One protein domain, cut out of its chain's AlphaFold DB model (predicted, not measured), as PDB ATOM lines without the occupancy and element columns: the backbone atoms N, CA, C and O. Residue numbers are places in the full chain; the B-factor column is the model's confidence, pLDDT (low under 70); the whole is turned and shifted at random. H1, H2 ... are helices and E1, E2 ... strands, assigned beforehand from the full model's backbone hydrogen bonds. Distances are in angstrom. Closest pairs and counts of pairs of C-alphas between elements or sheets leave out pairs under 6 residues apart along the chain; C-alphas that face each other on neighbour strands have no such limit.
ATOM      1  N   VAL A 164     234.173 205.561 186.955       42.25
ATOM      2  CA  VAL A 164     232.828 205.483 186.443       42.25
ATOM      3  C   VAL A 164     232.532 203.990 186.471       42.25
ATOM      4  O   VAL A 164     233.169 203.254 185.715       42.25
ATOM      5  N   PRO A 165     231.569 203.532 187.286       42.47
ATOM      6  CA  PRO A 165     231.046 202.167 187.205       42.47
ATOM      7  C   PRO A 165     230.683 201.741 185.764       42.47
ATOM      8  O   PRO A 165     230.615 200.554 185.469       42.47
ATOM      9  N   ASP A 166     230.534 202.714 184.853       45.72
ATOM     10  CA  ASP A 166     229.928 202.578 183.530       45.72
ATOM     11  C   ASP A 166     230.741 203.189 182.363       45.72
ATOM     12  O   ASP A 166     230.224 203.323 181.258       45.72
ATOM     13  N   GLY A 167     231.987 203.635 182.564       49.50
ATOM     14  CA  GLY A 167     232.628 204.557 181.608       49.50
ATOM     15  C   GLY A 167     233.166 203.903 180.333       49.50
ATOM     16  O   GLY A 167     232.675 204.141 179.236       49.50
ATOM     17  N   HIS A 168     234.213 203.097 180.477       55.81
ATOM     18  CA  HIS A 168     235.003 202.568 179.360       55.81
ATOM     19  C   HIS A 168     234.734 201.076 179.115       55.81
ATOM     20  O   HIS A 168     234.675 200.620 177.973       55.81
ATOM     21  N   TRP A 169     234.445 200.319 180.174       62.75
ATOM     22  CA  TRP A 169     234.035 198.916 180.079       62.75
ATOM     23  C   TRP A 169     232.636 198.739 179.484       62.75
ATOM     24  O   TRP A 169     232.367 197.738 178.825       62.75
ATOM     25  N   LEU A 170     231.763 199.742 179.617       62.72
ATOM     26  CA  LEU A 170     230.471 199.749 178.931       62.72
ATOM     27  C   LEU A 170     230.632 199.834 177.409       62.72
ATOM     28  O   LEU A 170     229.831 199.258 176.675       62.72
ATOM     29  N   SER A 171     231.678 200.509 176.922       65.44
ATOM     30  CA  SER A 171     232.011 200.509 175.496       65.44
ATOM     31  C   SER A 171     232.465 199.132 175.033       65.44
ATOM     32  O   SER A 171     232.050 198.699 173.966       65.44
ATOM     33  N   ILE A 172     233.254 198.413 175.843       70.56
ATOM     34  CA  ILE A 172     233.626 197.016 175.564       70.56
ATOM     35  C   ILE A 172     232.366 196.150 175.465       70.56
ATOM     36  O   ILE A 172     232.202 195.421 174.489       70.56
ATOM     37  N   LEU A 173     231.451 196.275 176.430       69.56
ATOM     38  CA  LEU A 173     230.194 195.526 176.441       69.56
ATOM     39  C   LEU A 173     229.339 195.796 175.198       69.56
ATOM     40  O   LEU A 173     228.768 194.869 174.635       69.56
ATOM     41  N   LYS A 174     229.251 197.058 174.766       71.62
ATOM     42  CA  LYS A 174     228.388 197.470 173.649       71.62
ATOM     43  C   LYS A 174     229.013 197.275 172.267       71.62
ATOM     44  O   LYS A 174     228.268 197.093 171.316       71.62
ATOM     45  N   GLU A 175     230.336 197.351 172.145       74.06
ATOM     46  CA  GLU A 175     231.028 197.228 170.855       74.06
ATOM     47  C   GLU A 175     231.427 195.780 170.553       74.06
ATOM     48  O   GLU A 175     231.386 195.347 169.402       74.06
ATOM     49  N   LEU A 176     231.817 195.015 171.579       73.75
ATOM     50  CA  LEU A 176     232.301 193.641 171.410       73.75
ATOM     51  C   LEU A 176     231.258 192.576 171.751       73.75
ATOM     52  O   LEU A 176     231.456 191.422 171.359       73.75
ATOM     53  N   GLU A 177     230.183 192.963 172.448       77.31
ATOM     54  CA  GLU A 177     229.116 192.080 172.940       77.31
ATOM     55  C   GLU A 177     229.670 190.776 173.558       77.31
ATOM     56  O   GLU A 177     229.356 189.677 173.091       77.31
ATOM     57  N   PRO A 178     230.567 190.868 174.560       76.94
ATOM     58  CA  PRO A 178     231.169 189.696 175.177       76.94
ATOM     59  C   PRO A 178     230.188 189.004 176.133       76.94
ATOM     60  O   PRO A 178     229.366 189.650 176.781       76.94
ATOM     61  N   ASP A 179     230.345 187.689 176.294       75.12
ATOM     62  CA  ASP A 179     229.537 186.903 177.241       75.12
ATOM     63  C   ASP A 179     229.837 187.260 178.710       75.12
ATOM     64  O   ASP A 179     228.989 187.111 179.587       75.12
ATOM     65  N   MET A 180     231.064 187.714 178.986       72.56
ATOM     66  CA  MET A 180     231.535 188.095 180.315       72.56
ATOM     67  C   MET A 180     232.645 189.145 180.207       72.56
ATOM     68  O   MET A 180     233.474 189.088 179.293       72.56
ATOM     69  N   VAL A 181     232.680 190.066 181.173       72.94
ATOM     70  CA  VAL A 181     233.757 191.045 181.363       72.94
ATOM     71  C   VAL A 181     234.176 191.044 182.829       72.94
ATOM     72  O   VAL A 181     233.325 191.076 183.716       72.94
ATOM     73  N   ALA A 182     235.482 191.019 183.076       72.88
ATOM     74  CA  ALA A 182     236.082 191.188 184.394       72.88
ATOM     75  C   ALA A 182     237.093 192.336 184.346       72.88
ATOM     76  O   ALA A 182     237.811 192.478 183.359       72.88
ATOM     77  N   THR A 183     237.148 193.161 185.390       72.56
ATOM     78  CA  THR A 183     237.954 194.392 185.408       72.56
ATOM     79  C   THR A 183     238.672 194.527 186.740       72.56
ATOM     80  O   THR A 183     238.065 194.300 187.786       72.56
ATOM     81  N   HIS A 184     239.929 194.947 186.716       73.69
ATOM     82  CA  HIS A 184     240.738 195.189 187.899       73.69
ATOM     83  C   HIS A 184     241.582 196.451 187.711       73.69
ATOM     84  O   HIS A 184     242.112 196.705 186.631       73.69
ATOM     85  N   THR A 185     241.720 197.237 188.773       69.06
ATOM     86  CA  THR A 185     242.587 198.419 188.795       69.06
ATOM     87  C   THR A 185     243.679 198.192 189.819       69.06
ATOM     88  O   THR A 185     243.391 198.042 191.007       69.06
ATOM     89  N   TYR A 186     244.925 198.155 189.357       69.94
ATOM     90  CA  TYR A 186     246.065 197.934 190.228       69.94
ATOM     91  C   TYR A 186     246.390 199.192 191.044       69.94
ATOM     92  O   TYR A 186     246.127 200.326 190.627       69.94
ATOM     93  N   LYS A 187     246.997 199.000 192.219       70.12
ATOM     94  CA  LYS A 187     247.500 200.101 193.051       70.12
ATOM     95  C   LYS A 187     248.503 200.946 192.251       70.12
ATOM     96  O   LYS A 187     249.338 200.411 191.533       70.12
ATOM     97  N   THR A 188     248.480 202.264 192.455       69.25
ATOM     98  CA  THR A 188     249.501 203.185 191.925       69.25
ATOM     99  C   THR A 188     250.915 202.693 192.221       69.25
ATOM    100  O   THR A 188     251.245 202.492 193.394       69.25
ATOM    101  N   SER A 189     251.733 202.554 191.183       72.00
ATOM    102  CA  SER A 189     253.158 202.227 191.238       72.00
ATOM    103  C   SER A 189     254.013 203.408 190.758       72.00
ATOM    104  O   SER A 189     253.498 204.485 190.445       72.00
ATOM    105  N   GLU A 190     255.332 203.232 190.772       75.50
ATOM    106  CA  GLU A 190     256.331 204.246 190.434       75.50
ATOM    107  C   GLU A 190     257.281 203.699 189.366       75.50
ATOM    108  O   GLU A 190     257.654 202.524 189.395       75.50
ATOM    109  N   PHE A 191     257.645 204.548 188.409       77.31
ATOM    110  CA  PHE A 191     258.670 204.262 187.419       77.31
ATOM    111  C   PHE A 191     259.486 205.523 187.117       77.31
ATOM    112  O   PHE A 191     258.954 206.476 186.547       77.31
ATOM    113  N   GLU A 192     260.773 205.516 187.470       76.62
ATOM    114  CA  GLU A 192     261.716 206.624 187.238       76.62
ATOM    115  C   GLU A 192     261.190 207.981 187.748       76.62
ATOM    116  O   GLU A 192     261.227 208.990 187.048       76.62
ATOM    117  N   GLY A 193     260.609 208.002 188.946       75.81
ATOM    118  CA  GLY A 193     259.992 209.175 189.554       75.81
ATOM    119  C   GLY A 193     258.662 209.594 188.935       75.81
ATOM    120  O   GLY A 193     258.172 210.681 189.233       75.81
ATOM    121  N   HIS A 194     258.053 208.758 188.096       79.50
ATOM    122  CA  HIS A 194     256.739 209.006 187.514       79.50
ATOM    123  C   HIS A 194     255.710 208.012 188.028       79.50
ATOM    124  O   HIS A 194     255.943 206.805 188.081       79.50
ATOM    125  N   ALA A 195     254.546 208.525 188.411       76.88
ATOM    126  CA  ALA A 195     253.482 207.691 188.940       76.88
ATOM    127  C   ALA A 195     252.795 206.958 187.795       76.88
ATOM    128  O   ALA A 195     252.531 207.534 186.737       76.88
ATOM    129  N   LEU A 196     252.527 205.682 188.036       72.31
ATOM    130  CA  LEU A 196     252.035 204.728 187.065       72.31
ATOM    131  C   LEU A 196     250.770 204.066 187.611       72.31
ATOM    132  O   LEU A 196     250.723 203.622 188.759       72.31
ATOM    133  N   ILE A 197     249.737 203.998 186.779       71.00
ATOM    134  CA  ILE A 197     248.511 203.250 187.053       71.00
ATOM    135  C   ILE A 197     248.290 202.255 185.929       71.00
ATOM    136  O   ILE A 197     248.461 202.587 184.754       71.00
ATOM    137  N   VAL A 198     247.907 201.040 186.315       66.69
ATOM    138  CA  VAL A 198     247.593 199.950 185.400       66.69
ATOM    139  C   VAL A 198     246.163 199.494 185.667       66.69
ATOM    140  O   VAL A 198     245.828 199.077 186.775       66.69
ATOM    141  N   GLU A 199     245.324 199.577 184.646       68.12
ATOM    142  CA  GLU A 199     243.947 199.083 184.659       68.12
ATOM    143  C   GLU A 199     243.848 197.946 183.648       68.12
ATOM    144  O   GLU A 199     244.237 198.108 182.492       68.12
ATOM    145  N   ALA A 200     243.355 196.787 184.072       67.56
ATOM    146  CA  ALA A 200     243.223 195.606 183.234       67.56
ATOM    147  C   ALA A 200     241.758 195.168 183.159       67.56
ATOM    148  O   ALA A 200     241.068 195.078 184.172       67.56
ATOM    149  N   ALA A 201     241.289 194.843 181.959       59.00
ATOM    150  CA  ALA A 201     240.005 194.213 181.721       59.00
ATOM    151  C   ALA A 201     240.181 192.976 180.843       59.00
ATOM    152  O   ALA A 201     240.865 193.005 179.823       59.00
ATOM    153  N   VAL A 202     239.534 191.883 181.224       54.41
ATOM    154  CA  VAL A 202     239.459 190.660 180.428       54.41
ATOM    155  C   VAL A 202     238.044 190.562 179.876       54.41
ATOM    156  O   VAL A 202     237.066 190.635 180.618       54.41
ATOM    157  N   SER A 203     237.931 190.428 178.561       46.47
ATOM    158  CA  SER A 203     236.669 190.354 177.831       46.47
ATOM    159  C   SER A 203     236.801 189.351 176.707       46.47
ATOM    160  O   SER A 203     237.833 189.288 176.053       46.47
ATOM    161  N   ASN A 204     235.753 188.598 176.410       39.66
ATOM    162  CA  ASN A 204     235.825 187.639 175.322       39.66
ATOM    163  C   ASN A 204     235.744 188.326 173.947       39.66
ATOM    164  O   ASN A 204     234.636 188.545 173.462       39.66
ATOM    165  N   ARG A 205     236.904 188.668 173.345       32.16
ATOM    166  CA  ARG A 205     237.225 188.893 171.904       32.16
ATOM    167  C   ARG A 205     238.296 189.992 171.693       32.16
ATOM    168  O   ARG A 205     238.277 191.022 172.350       32.16
ATOM    169  N   ILE A 206     239.097 189.779 170.635       40.53
ATOM    170  CA  ILE A 206     240.027 190.689 169.920       40.53
ATOM    171  C   ILE A 206     241.428 190.921 170.550       40.53
ATOM    172  O   ILE A 206     241.522 191.346 171.697       40.53
ATOM    173  N   PRO A 207     242.524 190.725 169.776       45.25
ATOM    174  CA  PRO A 207     243.894 191.110 170.140       45.25
ATOM    175  C   PRO A 207     244.376 192.449 169.519       45.25
ATOM    176  O   PRO A 207     243.766 192.997 168.600       45.25
ATOM    177  N   LEU A 208     245.501 192.965 170.035       49.28
ATOM    178  CA  LEU A 208     246.139 194.253 169.696       49.28
ATOM    179  C   LEU A 208     246.733 194.319 168.265       49.28
ATOM    180  O   LEU A 208     247.070 193.300 167.664       49.28
ATOM    181  N   LEU A 209     246.863 195.538 167.717       55.22
ATOM    182  CA  LEU A 209     246.996 195.812 166.270       55.22
ATOM    183  C   LEU A 209     248.416 195.838 165.676       55.22
ATOM    184  O   LEU A 209     248.575 195.556 164.483       55.22
ATOM    185  N   PHE A 210     249.436 196.208 166.448       51.44
ATOM    186  CA  PHE A 210     250.808 196.365 165.951       51.44
ATOM    187  C   PHE A 210     251.813 195.872 166.984       51.44
ATOM    188  O   PHE A 210     251.582 196.036 168.174       51.44
ATOM    189  N   GLU A 211     252.855 195.183 166.501       56.09
ATOM    190  CA  GLU A 211     253.957 194.578 167.272       56.09
ATOM    191  C   GLU A 211     253.568 193.913 168.605       56.09
ATOM    192  O   GLU A 211     254.387 193.795 169.512       56.09
ATOM    193  N   ALA A 212     252.338 193.394 168.699       59.94
ATOM    194  CA  ALA A 212     251.789 192.872 169.945       59.94
ATOM    195  C   ALA A 212     252.715 191.826 170.580       59.94
ATOM    196  O   ALA A 212     252.916 191.845 171.781       59.94
ATOM    197  N   GLY A 213     253.380 190.973 169.791       63.16
ATOM    198  CA  GLY A 213     254.309 189.967 170.326       63.16
ATOM    199  C   GLY A 213     255.505 190.528 171.120       63.16
ATOM    200  O   GLY A 213     256.100 189.807 171.927       63.16
ATOM    201  N   GLY A 214     255.874 191.792 170.897       69.62
ATOM    202  CA  GLY A 214     256.919 192.499 171.636       69.62
ATOM    203  C   GLY A 214     256.429 193.175 172.915       69.62
ATOM    204  O   GLY A 214     257.239 193.376 173.818       69.62
ATOM    205  N   ASP A 215     255.133 193.474 172.997       77.75
ATOM    206  CA  ASP A 215     254.545 194.246 174.084       77.75
ATOM    207  C   ASP A 215     254.463 193.452 175.393       77.75
ATOM    208  O   ASP A 215     254.118 192.262 175.398       77.75
ATOM    209  N   VAL A 216     254.759 194.122 176.509       81.12
ATOM    210  CA  VAL A 216     254.709 193.536 177.854       81.12
ATOM    211  C   VAL A 216     253.349 192.912 178.162       81.12
ATOM    212  O   VAL A 216     253.309 191.797 178.669       81.12
ATOM    213  N   VAL A 217     252.238 193.537 177.758       79.88
ATOM    214  CA  VAL A 217     250.884 193.028 178.022       79.88
ATOM    215  C   VAL A 217     250.667 191.699 177.317       79.88
ATOM    216  O   VAL A 217     250.198 190.731 177.912       79.88
ATOM    217  N   THR A 218     251.050 191.619 176.044       80.50
ATOM    218  CA  THR A 218     250.891 190.397 175.249       80.50
ATOM    219  C   THR A 218     251.822 189.295 175.735       80.50
ATOM    220  O   THR A 218     251.449 188.120 175.717       80.50
ATOM    221  N   ARG A 219     253.043 189.638 176.157       82.62
ATOM    222  CA  ARG A 219     253.986 188.668 176.726       82.62
ATOM    223  C   ARG A 219     253.470 188.117 178.045       82.62
ATOM    224  O   ARG A 219     253.394 186.898 178.158       82.62
ATOM    225  N   THR A 220     253.047 188.981 178.961       83.12
ATOM    226  CA  THR A 220     252.469 188.588 180.249       83.12
ATOM    227  C   THR A 220     251.217 187.739 180.053       83.12
ATOM    228  O   THR A 220     251.143 186.625 180.567       83.12
ATOM    229  N   ALA A 221     250.285 188.170 179.197       81.56
ATOM    230  CA  ALA A 221     249.068 187.415 178.911       81.56
ATOM    231  C   ALA A 221     249.335 186.025 178.306       81.56
ATOM    232  O   ALA A 221     248.598 185.088 178.591       81.56
ATOM    233  N   ASN A 222     250.371 185.863 177.475       81.06
ATOM    234  CA  ASN A 222     250.654 184.580 176.822       81.06
ATOM    235  C   ASN A 222     251.599 183.661 177.605       81.06
ATOM    236  O   ASN A 222     251.518 182.444 177.435       81.06
ATOM    237  N   LYS A 223     252.546 184.215 178.368       82.19
ATOM    238  CA  LYS A 223     253.633 183.449 178.999       82.19
ATOM    239  C   LYS A 223     253.498 183.327 180.509       82.19
ATOM    240  O   LYS A 223     253.850 182.277 181.038       82.19
ATOM    241  N   ASP A 224     253.006 184.369 181.171       82.38
ATOM    242  CA  ASP A 224     253.050 184.468 182.630       82.38
ATOM    243  C   ASP A 224     251.691 184.117 183.258       82.38
ATOM    244  O   ASP A 224     251.629 183.448 184.290       82.38
ATOM    245  N   ILE A 225     250.580 184.464 182.593       82.69
ATOM    246  CA  ILE A 225     249.234 184.089 183.044       82.69
ATOM    247  C   ILE A 225     248.935 182.628 182.695       82.69
ATOM    248  O   ILE A 225     248.820 182.238 181.532       82.69
ATOM    249  N   ASN A 226     248.708 181.811 183.724       84.56
ATOM    250  CA  ASN A 226     248.217 180.449 183.545       84.56
ATOM    251  C   ASN A 226     246.679 180.410 183.532       84.56
ATOM    252  O   ASN A 226     246.026 180.196 184.555       84.56
ATOM    253  N   TRP A 227     246.111 180.559 182.333       84.38
ATOM    254  CA  TRP A 227     244.668 180.525 182.051       84.38
ATOM    255  C   TRP A 227     243.950 179.259 182.542       84.38
ATOM    256  O   TRP A 227     242.765 179.306 182.875       84.38
ATOM    257  N   THR A 228     244.677 178.145 182.676       85.81
ATOM    258  CA  THR A 228     244.118 176.870 183.146       85.81
ATOM    259  C   THR A 228     243.581 176.977 184.575       85.81
ATOM    260  O   THR A 228     242.543 176.390 184.878       85.81
ATOM    261  N   TYR A 229     244.230 177.760 185.450       86.31
ATOM    262  CA  TYR A 229     243.732 177.997 186.814       86.31
ATOM    263  C   TYR A 229     242.369 178.693 186.825       86.31
ATOM    264  O   TYR A 229     241.542 178.415 187.692       86.31
ATOM    265  N   TYR A 230     242.110 179.529 185.821       82.00
ATOM    266  CA  TYR A 230     240.848 180.240 185.633       82.00
ATOM    267  C   TYR A 230     239.825 179.439 184.816       82.00
ATOM    268  O   TYR A 230     238.770 179.964 184.472       82.00
ATOM    269  N   LYS A 231     240.103 178.157 184.529       86.19
ATOM    270  CA  LYS A 231     239.257 177.270 183.712       86.19
ATOM    271  C   LYS A 231     239.026 177.794 182.288       86.19
ATOM    272  O   LYS A 231     237.983 177.522 181.702       86.19
ATOM    273  N   MET A 232     240.001 178.522 181.749       84.38
ATOM    274  CA  MET A 232     239.977 179.080 180.398       84.38
ATOM    275  C   MET A 232     241.052 178.420 179.528       84.38
ATOM    276  O   MET A 232     242.169 178.176 179.989       84.38
ATOM    277  N   ASP A 233     240.735 178.158 178.261       84.00
ATOM    278  CA  ASP A 233     241.675 177.652 177.257       84.00
ATOM    279  C   ASP A 233     241.836 178.678 176.124       84.00
ATOM    280  O   ASP A 233     240.972 178.753 175.250       84.00
ATOM    281  N   PRO A 234     242.959 179.422 176.054       79.62
ATOM    282  CA  PRO A 234     243.198 180.426 175.012       79.62
ATOM    283  C   PRO A 234     243.130 179.900 173.570       79.62
ATOM    284  O   PRO A 234     243.029 180.691 172.634       79.62
ATOM    285  N   LYS A 235     243.228 178.578 173.353       81.81
ATOM    286  CA  LYS A 235     243.113 177.971 172.017       81.81
ATOM    287  C   LYS A 235     241.666 177.710 171.605       81.81
ATOM    288  O   LYS A 235     241.396 177.611 170.409       81.81
ATOM    289  N   ARG A 236     240.759 177.536 172.567       83.50
ATOM    290  CA  ARG A 236     239.346 177.194 172.328       83.50
ATOM    291  C   ARG A 236     238.426 178.373 172.611       83.50
ATOM    292  O   ARG A 236     237.483 178.599 171.855       83.50
ATOM    293  N   ASP A 237     238.734 179.123 173.657       81.44
ATOM    294  CA  ASP A 237     237.965 180.258 174.130       81.44
ATOM    295  C   ASP A 237     238.461 181.545 173.470       81.44
ATOM    296  O   ASP A 237     239.656 181.771 173.272       81.44
ATOM    297  N   LYS A 238     237.523 182.421 173.113       80.12
ATOM    298  CA  LYS A 238     237.846 183.729 172.540       80.12
ATOM    299  C   LYS A 238     238.123 184.701 173.671       80.12
ATOM    300  O   LYS A 238     237.202 185.388 174.078       80.12
ATOM    301  N   ILE A 239     239.361 184.774 174.143       78.12
ATOM    302  CA  ILE A 239     239.771 185.678 175.226       78.12
ATOM    303  C   ILE A 239     240.381 186.951 174.629       78.12
ATOM    304  O   ILE A 239     241.127 186.906 173.653       78.12
ATOM    305  N   GLY A 240     240.049 188.097 175.207       77.00
ATOM    306  CA  GLY A 240     240.603 189.414 174.917       77.00
ATOM    307  C   GLY A 240     241.054 190.065 176.221       77.00
ATOM    308  O   GLY A 240     240.383 189.969 177.247       77.00
ATOM    309  N   VAL A 241     242.221 190.694 176.191       77.12
ATOM    310  CA  VAL A 241     242.819 191.357 177.352       77.12
ATOM    311  C   VAL A 241     243.083 192.803 176.965       77.12
ATOM    312  O   VAL A 241     243.782 193.080 175.991       77.12
ATOM    313  N   PHE A 242     242.497 193.716 177.724       75.81
ATOM    314  CA  PHE A 242     242.614 195.156 177.580       75.81
ATOM    315  C   PHE A 242     243.409 195.665 178.767       75.81
ATOM    316  O   PHE A 242     243.049 195.393 179.907       75.81
ATOM    317  N   VAL A 243     244.483 196.399 178.510       76.00
ATOM    318  CA  VAL A 243     245.269 197.026 179.569       76.00
ATOM    319  C   VAL A 243     245.452 198.492 179.218       76.00
ATOM    320  O   VAL A 243     245.907 198.825 178.126       76.00
ATOM    321  N   SER A 244     245.076 199.361 180.147       74.88
ATOM    322  CA  SER A 244     245.333 200.792 180.106       74.88
ATOM    323  C   SER A 244     246.481 201.098 181.057       74.88
ATOM    324  O   SER A 244     246.435 200.745 182.236       74.88
ATOM    325  N   ILE A 245     247.527 201.734 180.535       74.00
ATOM    326  CA  ILE A 245     248.685 202.169 181.313       74.00
ATOM    327  C   ILE A 245     248.738 203.688 181.237       74.00
ATOM    328  O   ILE A 245     248.880 204.257 180.154       74.00
ATOM    329  N   VAL A 246     248.638 204.343 182.392       73.19
ATOM    330  CA  VAL A 246     248.609 205.804 182.494       73.19
ATOM    331  C   VAL A 246     249.762 206.272 183.373       73.19
ATOM    332  O   VAL A 246     249.907 205.844 184.516       73.19
ATOM    333  N   SER A 247     250.597 207.154 182.826       76.62
ATOM    334  CA  SER A 247     251.710 207.809 183.518       76.62
ATOM    335  C   SER A 247     252.052 209.122 182.812       76.62
ATOM    336  O   SER A 247     251.736 209.308 181.636       76.62
ATOM    337  N   THR A 248     252.743 210.026 183.507       77.44
ATOM    338  CA  THR A 248     253.353 211.214 182.881       77.44
ATOM    339  C   THR A 248     254.497 210.848 181.934       77.44
ATOM    340  O   THR A 248     254.832 211.634 181.051       77.44
ATOM    341  N   LYS A 249     255.096 209.663 182.104       79.56
ATOM    342  CA  LYS A 249     256.137 209.118 181.230       79.56
ATOM    343  C   LYS A 249     255.842 207.649 180.949       79.56
ATOM    344  O   LYS A 249     255.956 206.804 181.833       79.56
ATOM    345  N   ILE A 250     255.470 207.357 179.706       79.12
ATOM    346  CA  ILE A 250     255.249 205.983 179.252       79.12
ATOM    347  C   ILE A 250     256.560 205.427 178.673       79.12
ATOM    348  O   ILE A 250     257.137 206.052 177.775       79.12
ATOM    349  N   PRO A 251     257.034 204.266 179.155       77.12
ATOM    350  CA  PRO A 251     258.317 203.696 178.755       77.12
ATOM    351  C   PRO A 251     258.222 202.897 177.447       77.12
ATOM    352  O   PRO A 251     258.290 201.668 177.416       77.12
ATOM    353  N   PHE A 252     258.063 203.611 176.335       78.62
ATOM    354  CA  PHE A 252     258.083 203.012 175.000       78.62
ATOM    355  C   PHE A 252     259.496 202.584 174.588       78.62
ATOM    356  O   PHE A 252     260.464 203.308 174.818       78.62
ATOM    357  N   LYS A 253     259.615 201.436 173.908       74.50
ATOM    358  CA  LYS A 253     260.906 200.932 173.397       74.50
ATOM    359  C   LYS A 253     261.288 201.440 172.005       74.50
ATOM    360  O   LYS A 253     262.458 201.356 171.640       74.50
ATOM    361  N   GLY A 254     260.336 201.987 171.249       67.75
ATOM    362  CA  GLY A 254     260.552 202.550 169.915       67.75
ATOM    363  C   GLY A 254     260.112 204.010 169.812       67.75
ATOM    364  O   GLY A 254     259.189 204.444 170.501       67.75
ATOM    365  N   THR A 255     260.727 204.767 168.899       70.31
ATOM    366  CA  THR A 255     260.351 206.165 168.606       70.31
ATOM    367  C   THR A 255     258.926 206.292 168.067       70.31
ATOM    368  O   THR A 255     258.279 207.316 168.280       70.31
ATOM    369  N   GLY A 256     258.415 205.231 167.431       67.12
ATOM    370  CA  GLY A 256     257.029 205.117 166.977       67.12
ATOM    371  C   GLY A 256     256.004 204.909 168.099       67.12
ATOM    372  O   GLY A 256     254.811 204.968 167.823       67.12
ATOM    373  N   LYS A 257     256.445 204.702 169.353       74.62
ATOM    374  CA  LYS A 257     255.581 204.448 170.524       74.62
ATOM    375  C   LYS A 257     254.622 203.267 170.327       74.62
ATOM    376  O   LYS A 257     253.464 203.317 170.728       74.62
ATOM    377  N   GLU A 258     255.114 202.216 169.683       68.31
ATOM    378  CA  GLU A 258     254.280 201.098 169.229       68.31
ATOM    379  C   GLU A 258     254.083 200.019 170.300       68.31
ATOM    380  O   GLU A 258     253.048 199.358 170.304       68.31
ATOM    381  N   TYR A 259     255.042 199.859 171.221       73.62
ATOM    382  CA  TYR A 259     254.967 198.878 172.304       73.62
ATOM    383  C   TYR A 259     255.785 199.287 173.537       73.62
ATOM    384  O   TYR A 259     256.708 200.116 173.468       73.62
ATOM    385  N   ILE A 260     255.452 198.666 174.668       77.62
ATOM    386  CA  ILE A 260     256.153 198.789 175.947       77.62
ATOM    387  C   ILE A 260     257.017 197.543 176.171       77.62
ATOM    388  O   ILE A 260     256.577 196.411 175.963       77.62
ATOM    389  N   GLY A 261     258.269 197.762 176.576       71.12
ATOM    390  CA  GLY A 261     259.231 196.694 176.840       71.12
ATOM    391  C   GLY A 261     258.930 195.872 178.096       71.12
ATOM    392  O   GLY A 261     258.186 196.283 178.978       71.12
ATOM    393  N   ASP A 262     259.555 194.700 178.168       69.56
ATOM    394  CA  ASP A 262     259.479 193.750 179.291       69.56
ATOM    395  C   ASP A 262     260.313 194.201 180.511       69.56
ATOM    396  O   ASP A 262     260.005 193.893 181.654       69.56
ATOM    397  N   ASP A 263     261.343 195.012 180.284       66.00
ATOM    398  CA  ASP A 263     262.362 195.428 181.254       66.00
ATOM    399  C   ASP A 263     261.906 196.484 182.275       66.00
ATOM    400  O   ASP A 263     262.729 197.129 182.920       66.00
ATOM    401  N   ILE A 264     260.600 196.684 182.416       66.19
ATOM    402  CA  ILE A 264     260.009 197.769 183.196       66.19
ATOM    403  C   ILE A 264     259.163 197.160 184.329       66.19
ATOM    404  O   ILE A 264     258.452 196.176 184.101       66.19
ATOM    405  N   PRO A 265     259.139 197.761 185.538       61.81
ATOM    406  CA  PRO A 265     258.339 197.289 186.675       61.81
ATOM    407  C   PRO A 265     256.827 197.175 186.409       61.81
ATOM    408  O   PRO A 265     256.123 196.555 187.208       61.81
ATOM    409  N   VAL A 266     256.324 197.678 185.273       59.53
ATOM    410  CA  VAL A 266     254.969 197.404 184.757       59.53
ATOM    411  C   VAL A 266     254.665 195.902 184.783       59.53
ATOM    412  O   VAL A 266     253.568 195.520 185.180       59.53
ATOM    413  N   ARG A 267     255.633 195.039 184.438       65.38
ATOM    414  CA  ARG A 267     255.444 193.580 184.445       65.38
ATOM    415  C   ARG A 267     255.039 193.051 185.822       65.38
ATOM    416  O   ARG A 267     254.070 192.310 185.931       65.38
ATOM    417  N   SER A 268     255.696 193.518 186.884       64.06
ATOM    418  CA  SER A 268     255.356 193.129 188.261       64.06
ATOM    419  C   SER A 268     253.955 193.579 188.694       64.06
ATOM    420  O   SER A 268     253.333 192.923 189.524       64.06
ATOM    421  N   CYS A 269     253.437 194.663 188.106       62.75
ATOM    422  CA  CYS A 269     252.071 195.135 188.342       62.75
ATOM    423  C   CYS A 269     251.025 194.291 187.591       62.75
ATOM    424  O   CYS A 269     249.861 194.287 187.973       62.75
ATOM    425  N   LEU A 270     251.425 193.603 186.514       58.25
ATOM    426  CA  LEU A 270     250.559 192.733 185.711       58.25
ATOM    427  C   LEU A 270     250.577 191.268 186.190       58.25
ATOM    428  O   LEU A 270     249.588 190.563 186.009       58.25
ATOM    429  N   ASP A 271     251.673 190.827 186.818       56.09
ATOM    430  CA  ASP A 271     251.899 189.443 187.274       56.09
ATOM    431  C   ASP A 271     251.296 189.114 188.655       56.09
ATOM    432  O   ASP A 271     251.424 187.984 189.147       56.09
ATOM    433  N   THR A 272     250.637 190.063 189.328       53.75
ATOM    434  CA  THR A 272     250.026 189.770 190.629       53.75
ATOM    435  C   THR A 272     248.924 188.729 190.469       53.75
ATOM    436  O   THR A 272     247.939 188.944 189.768       53.75
TER     437      THR A 272
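Overview. This is residues 164 to 272 of the 276 residues of the protein "Topo-VIb_trans domain-containing protein" of Aphanomyces astaci (UniProt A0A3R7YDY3). A twisted antiparallel sheet is built on two long strands side by side, E3 and E4, with the shorter E1 and E2 one after the other along the other side of E3. H1 covers one face near one end, H4 packs on the opposite face with H2 against it, and residues 228 to 233, of which 228 to 230 belong to H3, stick out. The printed part has 109 residues, with four named helices and four named strands in the order H1 E1 E2 E3 H2 H3 E4 H4. The class is mixed, helices and strands, though under half of the residues are in named elements. The whole is compact, with a radius of gyration of the C-alphas of 14.2 A and spans of 39 by 31 by 27 A.

Along the chain. Find C-alpha 169 at (234.035, 198.916, 180.079); there H1 begins and runs to residue 176, 10.3 A. Next come E1, residues 181 to 185, 13.7 A, and E2, residues 189 to 191, 7.0 A. E3, residues 194 to 203, runs 29.1 A from C-alpha 194 at (256.739, 209.006, 187.514). Read on to H2, residues 216 to 224, 10.4 A, and H3, residues 227 to 230, 5.2 A. E4, residues 240 to 247, spans 23.1 A. H4, residues 266 to 270, 6.5 A, ends with C-alpha 270 at (250.559, 192.733, 185.711).

Arrangement. Begin at E3 in the branched sheet: E1, beside residues 199 to 203, and E2, beside 194 to 196, lie on one side of it, E4 on the other side. E1 and E3 are antiparallel, with N 184 and O 200 2.8 A apart. E2 and E3 form a hairpin, with N 191 and O 194 at 2.8 A. E3 and E4 are antiparallel at 165 degrees, with N 199 and O 244 at 2.9 A. H1 is on the sheet at a height of 9.9 A, over E3 and only just over E1, where 3 of its C-alphas fall; its closest C-alphas to E1 are Leu 173 and Val 181, 7.5 A. On the opposite face, H4 lies over E3 at a height of 7.9 A, with the C-alphas of Val 198 and Cys 269 closest at 7.2 A. H2 touches H4, closest at C-alphas 216 and 267, 6.6 A, and only grazes the sheet with residues 217 to 221. H3 is not on the sheet and is apart from H2. Every O i to N i+4 pair is within hydrogen-bond range in H1, H2 and H4; H3 is too short for one.

Size, cuts and confidence. Look for the farthest C-alphas at Gly 193 and Arg 236, 41.8 A apart. The printed part has no cut. The links from E3 to H2 and from E4 to H4 are long, at 12 and 18 residues. The mean pLDDT of the printed part is 70.1, and 43 residues are under 70, among them 198 to 214 and 262 to 272.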